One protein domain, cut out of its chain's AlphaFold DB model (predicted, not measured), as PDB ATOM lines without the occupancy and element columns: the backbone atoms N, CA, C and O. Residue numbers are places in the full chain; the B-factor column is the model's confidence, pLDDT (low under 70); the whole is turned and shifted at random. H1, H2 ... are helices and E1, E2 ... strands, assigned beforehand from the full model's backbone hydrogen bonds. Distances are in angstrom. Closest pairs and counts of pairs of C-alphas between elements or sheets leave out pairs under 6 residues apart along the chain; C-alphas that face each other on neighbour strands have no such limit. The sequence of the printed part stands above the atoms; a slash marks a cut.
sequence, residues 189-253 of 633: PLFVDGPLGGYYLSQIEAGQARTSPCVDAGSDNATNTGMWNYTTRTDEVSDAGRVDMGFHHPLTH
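This is residues 189 to 253 of the 633 residues of an uncharacterized protein of Planctomycetes bacterium RBG_16_55_9 (UniProt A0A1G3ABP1). With little regular structure, this is a rounded body of loops, with the small hairpin E1 and E2 at one end and the one-turn helix H1 at the other. Residues 202 to 221 run from the hairpin to H1, and residues 226 to 253 fold back between them. The 65 printed residues hold E1, E2 and H1 in that order; the class is mixed, with 13 residues in named elements. It is compact, radius of gyration of the C-alphas 10.5 A, spanning 28 by 26 by 17 A.

E1, residues 191 to 194, begins at C-alpha 191 (205.430, 205.960, 211.882) and is 9.6 A long. E2, residues 197 to 201, is 11.7 A long. H1, residues 222 to 225, is 5.2 A long and ends at C-alpha 225 (215.303, 220.723, 199.852).

E1 and E2 form an antiparallel hairpin at 130 degrees, with N 192 and O 200 within hydrogen-bond range at 2.9 A. E1 and H1 are apart. H1 is too short for any O i to N i+4 pair; its one O i to N i+3 pair is out of range. Residues 230 to 231 pair with 249 to 250, antiparallel.

The C-alphas of Ala 209 and Asn 224, the two farthest apart, are 29.7 A apart. The printed part has no cut, the link E2 to H1 is long, and no printed residue is under pLDDT 70.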
ATOM      1  N   PRO A 189     200.747 209.972 210.374       98.25
ATOM      2  CA  PRO A 189     202.005 209.783 209.656       98.25
ATOM      3  C   PRO A 189     202.385 208.317 209.463       98.25
ATOM      4  O   PRO A 189     203.266 208.031 208.658       98.25
ATOM      5  N   LEU A 190     201.741 207.386 210.182       98.25
ATOM      6  CA  LEU A 190     202.042 205.953 210.131       98.25
ATOM      7  C   LEU A 190     203.530 205.679 210.382       98.25
ATOM      8  O   LEU A 190     204.193 205.024 209.576       98.25
ATOM      9  N   PHE A 191     204.051 206.213 211.490       98.12
ATOM     10  CA  PHE A 191     205.430 205.960 211.882       98.12
ATOM     11  C   PHE A 191     205.665 204.472 212.161       98.12
ATOM     12  O   PHE A 191     204.838 203.821 212.803       98.12
ATOM     13  N   VAL A 192     206.807 203.962 211.709       96.56
ATOM     14  CA  VAL A 192     207.293 202.601 211.971       96.56
ATOM     15  C   VAL A 192     208.736 202.639 212.470       96.56
ATOM     16  O   VAL A 192     209.441 203.637 212.287       96.56
ATOM     17  N   ASP A 193     209.155 201.561 213.126       92.31
ATOM     18  CA  ASP A 193     210.550 201.357 213.505       92.31
ATOM     19  C   ASP A 193     211.342 200.825 212.305       92.31
ATOM     20  O   ASP A 193     210.842 200.014 211.523       92.31
ATOM     21  N   GLY A 194     212.570 201.307 212.155       85.94
ATOM     22  CA  GLY A 194     213.503 200.908 211.109       85.94
ATOM     23  C   GLY A 194     214.946 200.846 211.621       85.94
ATOM     24  O   GLY A 194     215.177 200.915 212.834       85.94
ATOM     25  N   PRO A 195     215.932 200.725 210.714       80.62
ATOM     26  CA  PRO A 195     217.323 200.417 211.067       80.62
ATOM     27  C   PRO A 195     217.982 201.394 212.053       80.62
ATOM     28  O   PRO A 195     218.753 200.976 212.916       80.62
ATOM     29  N   LEU A 196     217.664 202.690 211.959       81.62
ATOM     30  CA  LEU A 196     218.237 203.745 212.805       81.62
ATOM     31  C   LEU A 196     217.291 204.216 213.928       81.62
ATOM     32  O   LEU A 196     217.537 205.240 214.570       81.62
ATOM     33  N   GLY A 197     216.227 203.453 214.209       84.56
ATOM     34  CA  GLY A 197     215.249 203.724 215.265       84.56
ATOM     35  C   GLY A 197     213.839 203.982 214.732       84.56
ATOM     36  O   GLY A 197     213.479 203.540 213.649       84.56
ATOM     37  N   GLY A 198     213.012 204.677 215.513       89.94
ATOM     38  CA  GLY A 198     211.636 205.004 215.126       89.94
ATOM     39  C   GLY A 198     211.520 206.144 214.106       89.94
ATOM     40  O   GLY A 198     212.512 206.736 213.680       89.94
ATOM     41  N   TYR A 199     210.275 206.518 213.800       95.38
ATOM     42  CA  TYR A 199     209.908 207.665 212.953       95.38
ATOM     43  C   TYR A 199     210.258 207.536 211.465       95.38
ATOM     44  O   TYR A 199     210.306 208.545 210.766       95.38
ATOM     45  N   TYR A 200     210.420 206.312 210.963       97.25
ATOM     46  CA  TYR A 200     210.311 206.055 209.527       97.25
ATOM     47  C   TYR A 200     208.851 206.188 209.090       97.25
ATOM     48  O   TYR A 200     207.940 205.890 209.865       97.25
ATOM     49  N   LEU A 201     208.605 206.610 207.855       98.31
ATOM     50  CA  LEU A 201     207.274 206.627 207.263       98.31
ATOM     51  C   LEU A 201     206.975 205.246 206.671       98.31
ATOM     52  O   LEU A 201     207.716 204.747 205.831       98.31
ATOM     53  N   SER A 202     205.868 204.626 207.084       97.81
ATOM     54  CA  SER A 202     205.421 203.346 206.518       97.81
ATOM     55  C   SER A 202     205.254 203.447 204.996       97.81
ATOM     56  O   SER A 202     204.550 204.340 204.523       97.81
ATOM     57  N   GLN A 203     205.820 202.514 204.224       96.81
ATOM     58  CA  GLN A 203     205.649 202.433 202.769       96.81
ATOM     59  C   GLN A 203     205.396 200.992 202.311       96.81
ATOM     60  O   GLN A 203     206.116 200.068 202.672       96.81
ATOM     61  N   ILE A 204     204.399 200.782 201.443       93.88
ATOM     62  CA  ILE A 204     204.131 199.437 200.889       93.88
ATOM     63  C   ILE A 204     205.342 198.894 200.123       93.88
ATOM     64  O   ILE A 204     205.623 197.701 200.171       93.88
ATOM     65  N   GLU A 205     206.075 199.774 199.442       88.56
ATOM     66  CA  GLU A 205     207.270 199.401 198.680       88.56
ATOM     67  C   GLU A 205     208.421 198.911 199.564       88.56
ATOM     68  O   GLU A 205     209.210 198.105 199.090       88.56
ATOM     69  N   ALA A 206     208.474 199.332 200.831       87.56
ATOM     70  CA  ALA A 206     209.445 198.863 201.818       87.56
ATOM     71  C   ALA A 206     208.910 197.684 202.663       87.56
ATOM     72  O   ALA A 206     209.483 197.331 203.691       87.56
ATOM     73  N   GLY A 207     207.794 197.070 202.248       87.19
ATOM     74  CA  GLY A 207     207.220 195.877 202.878       87.19
ATOM     75  C   GLY A 207     206.196 196.143 203.986       87.19
ATOM     76  O   GLY A 207     205.655 195.188 204.546       87.19
ATOM     77  N   GLN A 208     205.867 197.401 204.302       94.88
ATOM     78  CA  GLN A 208     204.834 197.700 205.301       94.88
ATOM     79  C   GLN A 208     203.408 197.588 204.742       94.88
ATOM     80  O   GLN A 208     203.148 197.656 203.545       94.88
ATOM     81  N   ALA A 209     202.420 197.475 205.632       94.19
ATOM     82  CA  ALA A 209     201.028 197.257 205.235       94.19
ATOM     83  C   ALA A 209     200.374 198.450 204.503       94.19
ATOM     84  O   ALA A 209     199.348 198.279 203.838       94.19
ATOM     85  N   ARG A 210     200.888 199.674 204.682       96.94
ATOM     86  CA  ARG A 210     200.274 200.919 204.187       96.94
ATOM     87  C   ARG A 210     201.341 201.947 203.819       96.94
ATOM     88  O   ARG A 210     202.401 201.965 204.426       96.94
ATOM     89  N   THR A 211     201.022 202.840 202.884       97.94
ATOM     90  CA  THR A 211     201.853 204.017 202.596       97.94
ATOM     91  C   THR A 211     201.382 205.206 203.425       97.94
ATOM     92  O   THR A 211     200.179 205.483 203.497       97.94
ATOM     93  N   SER A 212     202.331 205.875 204.075       98.50
ATOM     94  CA  SER A 212     202.111 207.084 204.852       98.50
ATOM     95  C   SER A 212     201.592 208.219 203.961       98.50
ATOM     96  O   SER A 212     202.045 208.382 202.832       98.50
ATOM     97  N   PRO A 213     200.636 209.024 204.450       98.44
ATOM     98  CA  PRO A 213     200.142 210.207 203.747       98.44
ATOM     99  C   PRO A 213     201.171 211.345 203.668       98.44
ATOM    100  O   PRO A 213     200.927 212.308 202.946       98.44
ATOM    101  N   CYS A 214     202.270 211.255 204.421       98.50
ATOM    102  CA  CYS A 214     203.373 212.214 204.400       98.50
ATOM    103  C   CYS A 214     204.358 211.962 203.248       98.50
ATOM    104  O   CYS A 214     205.199 212.823 202.997       98.50
ATOM    105  N   VAL A 215     204.236 210.822 202.559       98.06
ATOM    106  CA  VAL A 215     205.084 210.464 201.416       98.06
ATOM    107  C   VAL A 215     204.700 211.293 200.189       98.06
ATOM    108  O   VAL A 215     203.508 211.440 199.900       98.06
ATOM    109  N   ASP A 216     205.688 211.843 199.481       96.12
ATOM    110  CA  ASP A 216     205.553 212.702 198.295       96.12
ATOM    111  C   ASP A 216     204.660 213.948 198.514       96.12
ATOM    112  O   ASP A 216     204.000 214.470 197.598       96.12
ATOM    113  N   ALA A 217     204.572 214.427 199.756       97.88
ATOM    114  CA  ALA A 217     203.580 215.421 200.163       97.88
ATOM    115  C   ALA A 217     204.160 216.831 200.408       97.88
ATOM    116  O   ALA A 217     203.380 217.784 200.513       97.88
ATOM    117  N   GLY A 218     205.487 216.979 200.426       97.25
ATOM    118  CA  GLY A 218     206.217 218.201 200.768       97.25
ATOM    119  C   GLY A 218     206.245 219.302 199.698       97.25
ATOM    120  O   GLY A 218     205.490 219.301 198.726       97.25
ATOM    121  N   SER A 219     207.076 220.315 199.903       97.44
ATOM    122  CA  SER A 219     206.986 221.611 199.227       97.44
ATOM    123  C   SER A 219     207.605 221.655 197.830       97.44
ATOM    124  O   SER A 219     207.117 222.390 196.970       97.44
ATOM    125  N   ASP A 220     208.647 220.862 197.595       95.12
ATOM    126  CA  ASP A 220     209.463 220.863 196.377       95.12
ATOM    127  C   ASP A 220     210.101 219.473 196.176       95.12
ATOM    128  O   ASP A 220     209.783 218.523 196.896       95.12
ATOM    129  N   ASN A 221     210.997 219.334 195.201       90.94
ATOM    130  CA  ASN A 221     211.786 218.126 195.022       90.94
ATOM    131  C   ASN A 221     212.775 217.909 196.184       90.94
ATOM    132  O   ASN A 221     213.388 218.866 196.666       90.94
ATOM    133  N   ALA A 222     213.003 216.650 196.569       91.75
ATOM    134  CA  ALA A 222     213.959 216.230 197.596       91.75
ATOM    135  C   ALA A 222     215.371 216.786 197.339       91.75
ATOM    136  O   ALA A 222     216.081 217.166 198.268       91.75
ATOM    137  N   THR A 223     215.780 216.938 196.079       86.31
ATOM    138  CA  THR A 223     217.075 217.542 195.729       86.31
ATOM    139  C   THR A 223     217.146 219.028 196.075       86.31
ATOM    140  O   THR A 223     218.161 219.498 196.587       86.31
ATOM    141  N   ASN A 224     216.064 219.775 195.839       88.38
ATOM    142  CA  ASN A 224     216.004 221.217 196.096       88.38
ATOM    143  C   ASN A 224     215.955 221.531 197.597       88.38
ATOM    144  O   ASN A 224     216.476 222.560 198.027       88.38
ATOM    145  N   THR A 225     215.356 220.637 198.384       90.88
ATOM    146  CA  THR A 225     215.303 220.723 199.852       90.88
ATOM    147  C   THR A 225     216.528 220.103 200.532       90.88
ATOM    148  O   THR A 225     216.732 220.302 201.727       90.88
ATOM    149  N   GLY A 226     217.383 219.404 199.775       89.81
ATOM    150  CA  GLY A 226     218.599 218.758 200.271       89.81
ATOM    151  C   GLY A 226     218.380 217.381 200.909       89.81
ATOM    152  O   GLY A 226     219.312 216.851 201.505       89.81
ATOM    153  N   MET A 227     217.183 216.803 200.782       93.50
ATOM    154  CA  MET A 227     216.788 215.518 201.375       93.50
ATOM    155  C   MET A 227     217.051 214.300 200.476       93.50
ATOM    156  O   MET A 227     216.908 213.172 200.930       93.50
ATOM    157  N   TRP A 228     217.490 214.504 199.232       86.81
ATOM    158  CA  TRP A 228     217.733 213.425 198.259       86.81
ATOM    159  C   TRP A 228     218.754 212.360 198.708       86.81
ATOM    160  O   TRP A 228     218.731 211.239 198.217       86.81
ATOM    161  N   ASN A 229     219.655 212.695 199.638       86.19
ATOM    162  CA  ASN A 229     220.651 211.767 200.193       86.19
ATOM    163  C   ASN A 229     220.248 211.217 201.578       86.19
ATOM    164  O   ASN A 229     221.094 210.789 202.366       86.19
ATOM    165  N   TYR A 230     218.955 211.280 201.893       92.38
ATOM    166  CA  TYR A 230     218.348 210.778 203.121       92.38
ATOM    167  C   TYR A 230     217.145 209.894 202.777       92.38
ATOM    168  O   TYR A 230     216.717 209.825 201.628       92.38
ATOM    169  N   THR A 231     216.592 209.201 203.767       93.50
ATOM    170  CA  THR A 231     215.475 208.271 203.590       93.50
ATOM    171  C   THR A 231     214.434 208.409 204.691       93.50
ATOM    172  O   THR A 231     214.752 208.595 205.863       93.50
ATOM    173  N   THR A 232     213.166 208.257 204.334       95.88
ATOM    174  CA  THR A 232     212.073 208.035 205.291       95.88
ATOM    175  C   THR A 232     211.665 206.560 205.361       95.88
ATOM    176  O   THR A 232     210.776 206.213 206.137       95.88
ATOM    177  N   ARG A 233     212.300 205.680 204.573       92.81
ATOM    178  CA  ARG A 233     211.937 204.268 204.390       92.81
ATOM    179  C   ARG A 233     212.832 203.330 205.181       92.81
ATOM    180  O   ARG A 233     214.020 203.577 205.356       92.81
ATOM    181  N   THR A 234     212.273 202.205 205.611       89.06
ATOM    182  CA  THR A 234     213.010 201.192 206.383       89.06
ATOM    183  C   THR A 234     213.994 200.371 205.549       89.06
ATOM    184  O   THR A 234     214.851 199.719 206.125       89.06
ATOM    185  N   ASP A 235     213.860 200.368 204.220       85.06
ATOM    186  CA  ASP A 235     214.744 199.678 203.265       85.06
ATOM    187  C   ASP A 235     215.849 200.597 202.704       85.06
ATOM    188  O   ASP A 235     216.501 200.286 201.707       85.06
ATOM    189  N   GLU A 236     216.028 201.762 203.334       84.06
ATOM    190  CA  GLU A 236     217.060 202.758 203.044       84.06
ATOM    191  C   GLU A 236     217.073 203.302 201.611       84.06
ATOM    192  O   GLU A 236     218.075 203.855 201.155       84.06
ATOM    193  N   VAL A 237     215.984 203.164 200.855       85.25
ATOM    194  CA  VAL A 237     215.865 203.822 199.546       85.25
ATOM    195  C   VAL A 237     215.793 205.333 199.759       85.25
ATOM    196  O   VAL A 237     215.034 205.799 200.613       85.25
ATOM    197  N   SER A 238     216.595 206.092 199.012       88.00
ATOM    198  CA  SER A 238     216.629 207.552 199.101       88.00
ATOM    199  C   SER A 238     215.268 208.181 198.806       88.00
ATOM    200  O   SER A 238     214.490 207.669 197.997       88.00
ATOM    201  N   ASP A 239     214.990 209.307 199.458       91.69
ATOM    202  CA  ASP A 239     213.857 210.146 199.088       91.69
ATOM    203  C   ASP A 239     214.116 210.782 197.714       91.69
ATOM    204  O   ASP A 239     215.211 211.267 197.423       91.69
ATOM    205  N   ALA A 240     213.117 210.742 196.841       87.19
ATOM    206  CA  ALA A 240     213.277 211.035 195.425       87.19
ATOM    207  C   ALA A 240     212.012 211.680 194.866       87.19
ATOM    208  O   ALA A 240     210.897 211.327 195.236       87.19
ATOM    209  N   GLY A 241     212.160 212.590 193.902       87.75
ATOM    210  CA  GLY A 241     211.015 213.356 193.421       87.75
ATOM    211  C   GLY A 241     210.546 214.343 194.477       87.75
ATOM    212  O   GLY A 241     211.367 215.105 194.972       87.75
ATOM    213  N   ARG A 242     209.245 214.382 194.782       93.12
ATOM    214  CA  ARG A 242     208.684 215.368 195.713       93.12
ATOM    215  C   ARG A 242     209.020 214.952 197.140       93.12
ATOM    216  O   ARG A 242     208.699 213.844 197.519       93.12
ATOM    217  N   VAL A 243     209.612 215.850 197.921       96.44
ATOM    218  CA  VAL A 243     210.112 215.510 199.258       96.44
ATOM    219  C   VAL A 243     208.997 215.001 200.172       96.44
ATOM    220  O   VAL A 243     207.875 215.526 200.168       96.44
ATOM    221  N   ASP A 244     209.320 214.018 200.994       98.25
ATOM    222  CA  ASP A 244     208.462 213.591 202.089       98.25
ATOM    223  C   ASP A 244     208.376 214.673 203.182       98.25
ATOM    224  O   ASP A 244     209.283 215.486 203.376       98.25
ATOM    225  N   MET A 245     207.272 214.702 203.932       98.50
ATOM    226  CA  MET A 245     207.187 215.551 205.126       98.50
ATOM    227  C   MET A 245     207.875 214.879 206.318       98.50
ATOM    228  O   MET A 245     207.734 213.677 206.528       98.50
ATOM    229  N   GLY A 246     208.498 215.682 207.176       98.19
ATOM    230  CA  GLY A 246     209.113 215.237 208.423       98.19
ATOM    231  C   GLY A 246     210.601 214.953 208.292       98.19
ATOM    232  O   GLY A 246     211.255 215.432 207.373       98.19
ATOM    233  N   PHE A 247     211.115 214.242 209.290       98.19
ATOM    234  CA  PHE A 247     212.515 213.856 209.422       98.19
ATOM    235  C   PHE A 247     212.903 212.708 208.489       98.19
ATOM    236  O   PHE A 247     212.204 211.694 208.424       98.19
ATOM    237  N   HIS A 248     214.081 212.832 207.888       97.38
ATOM    238  CA  HIS A 248     214.724 211.824 207.066       97.38
ATOM    239  C   HIS A 248     215.989 211.300 207.746       97.38
ATOM    240  O   HIS A 248     216.883 212.047 208.153       97.38
ATOM    241  N   HIS A 249     216.093 209.981 207.819       94.25
ATOM    242  CA  HIS A 249     217.268 209.281 208.313       94.25
ATOM    243  C   HIS A 249     218.413 209.343 207.294       94.25
ATOM    244  O   HIS A 249     218.163 209.295 206.089       94.25
ATOM    245  N   PRO A 250     219.680 209.438 207.733       89.94
ATOM    246  CA  PRO A 250     220.811 209.357 206.818       89.94
ATOM    247  C   PRO A 250     220.882 207.970 206.171       89.94
ATOM    248  O   PRO A 250     220.617 206.958 206.821       89.94
ATOM    249  N   LEU A 251     221.284 207.924 204.902       85.06
ATOM    250  CA  LEU A 251     221.615 206.668 204.230       85.06
ATOM    251  C   LEU A 251     222.884 206.073 204.846       85.06
ATOM    252  O   LEU A 251     223.874 206.786 205.024       85.06
ATOM    253  N   THR A 252     222.887 204.771 205.138       78.56
ATOM    254  CA  THR A 252     224.096 204.116 205.667       78.56
ATOM    255  C   THR A 252     225.160 203.935 204.581       78.56
ATOM    256  O   THR A 252     226.351 204.071 204.859       78.56
ATOM    257  N   HIS A 253     224.730 203.727 203.331       78.44
ATOM    258  CA  HIS A 253     225.591 203.509 202.165       78.44
ATOM    259  C   HIS A 253     225.136 204.364 200.973       78.44
ATOM    260  O   HIS A 253     224.626 203.828 199.994       78.44
TER     261      HIS A 253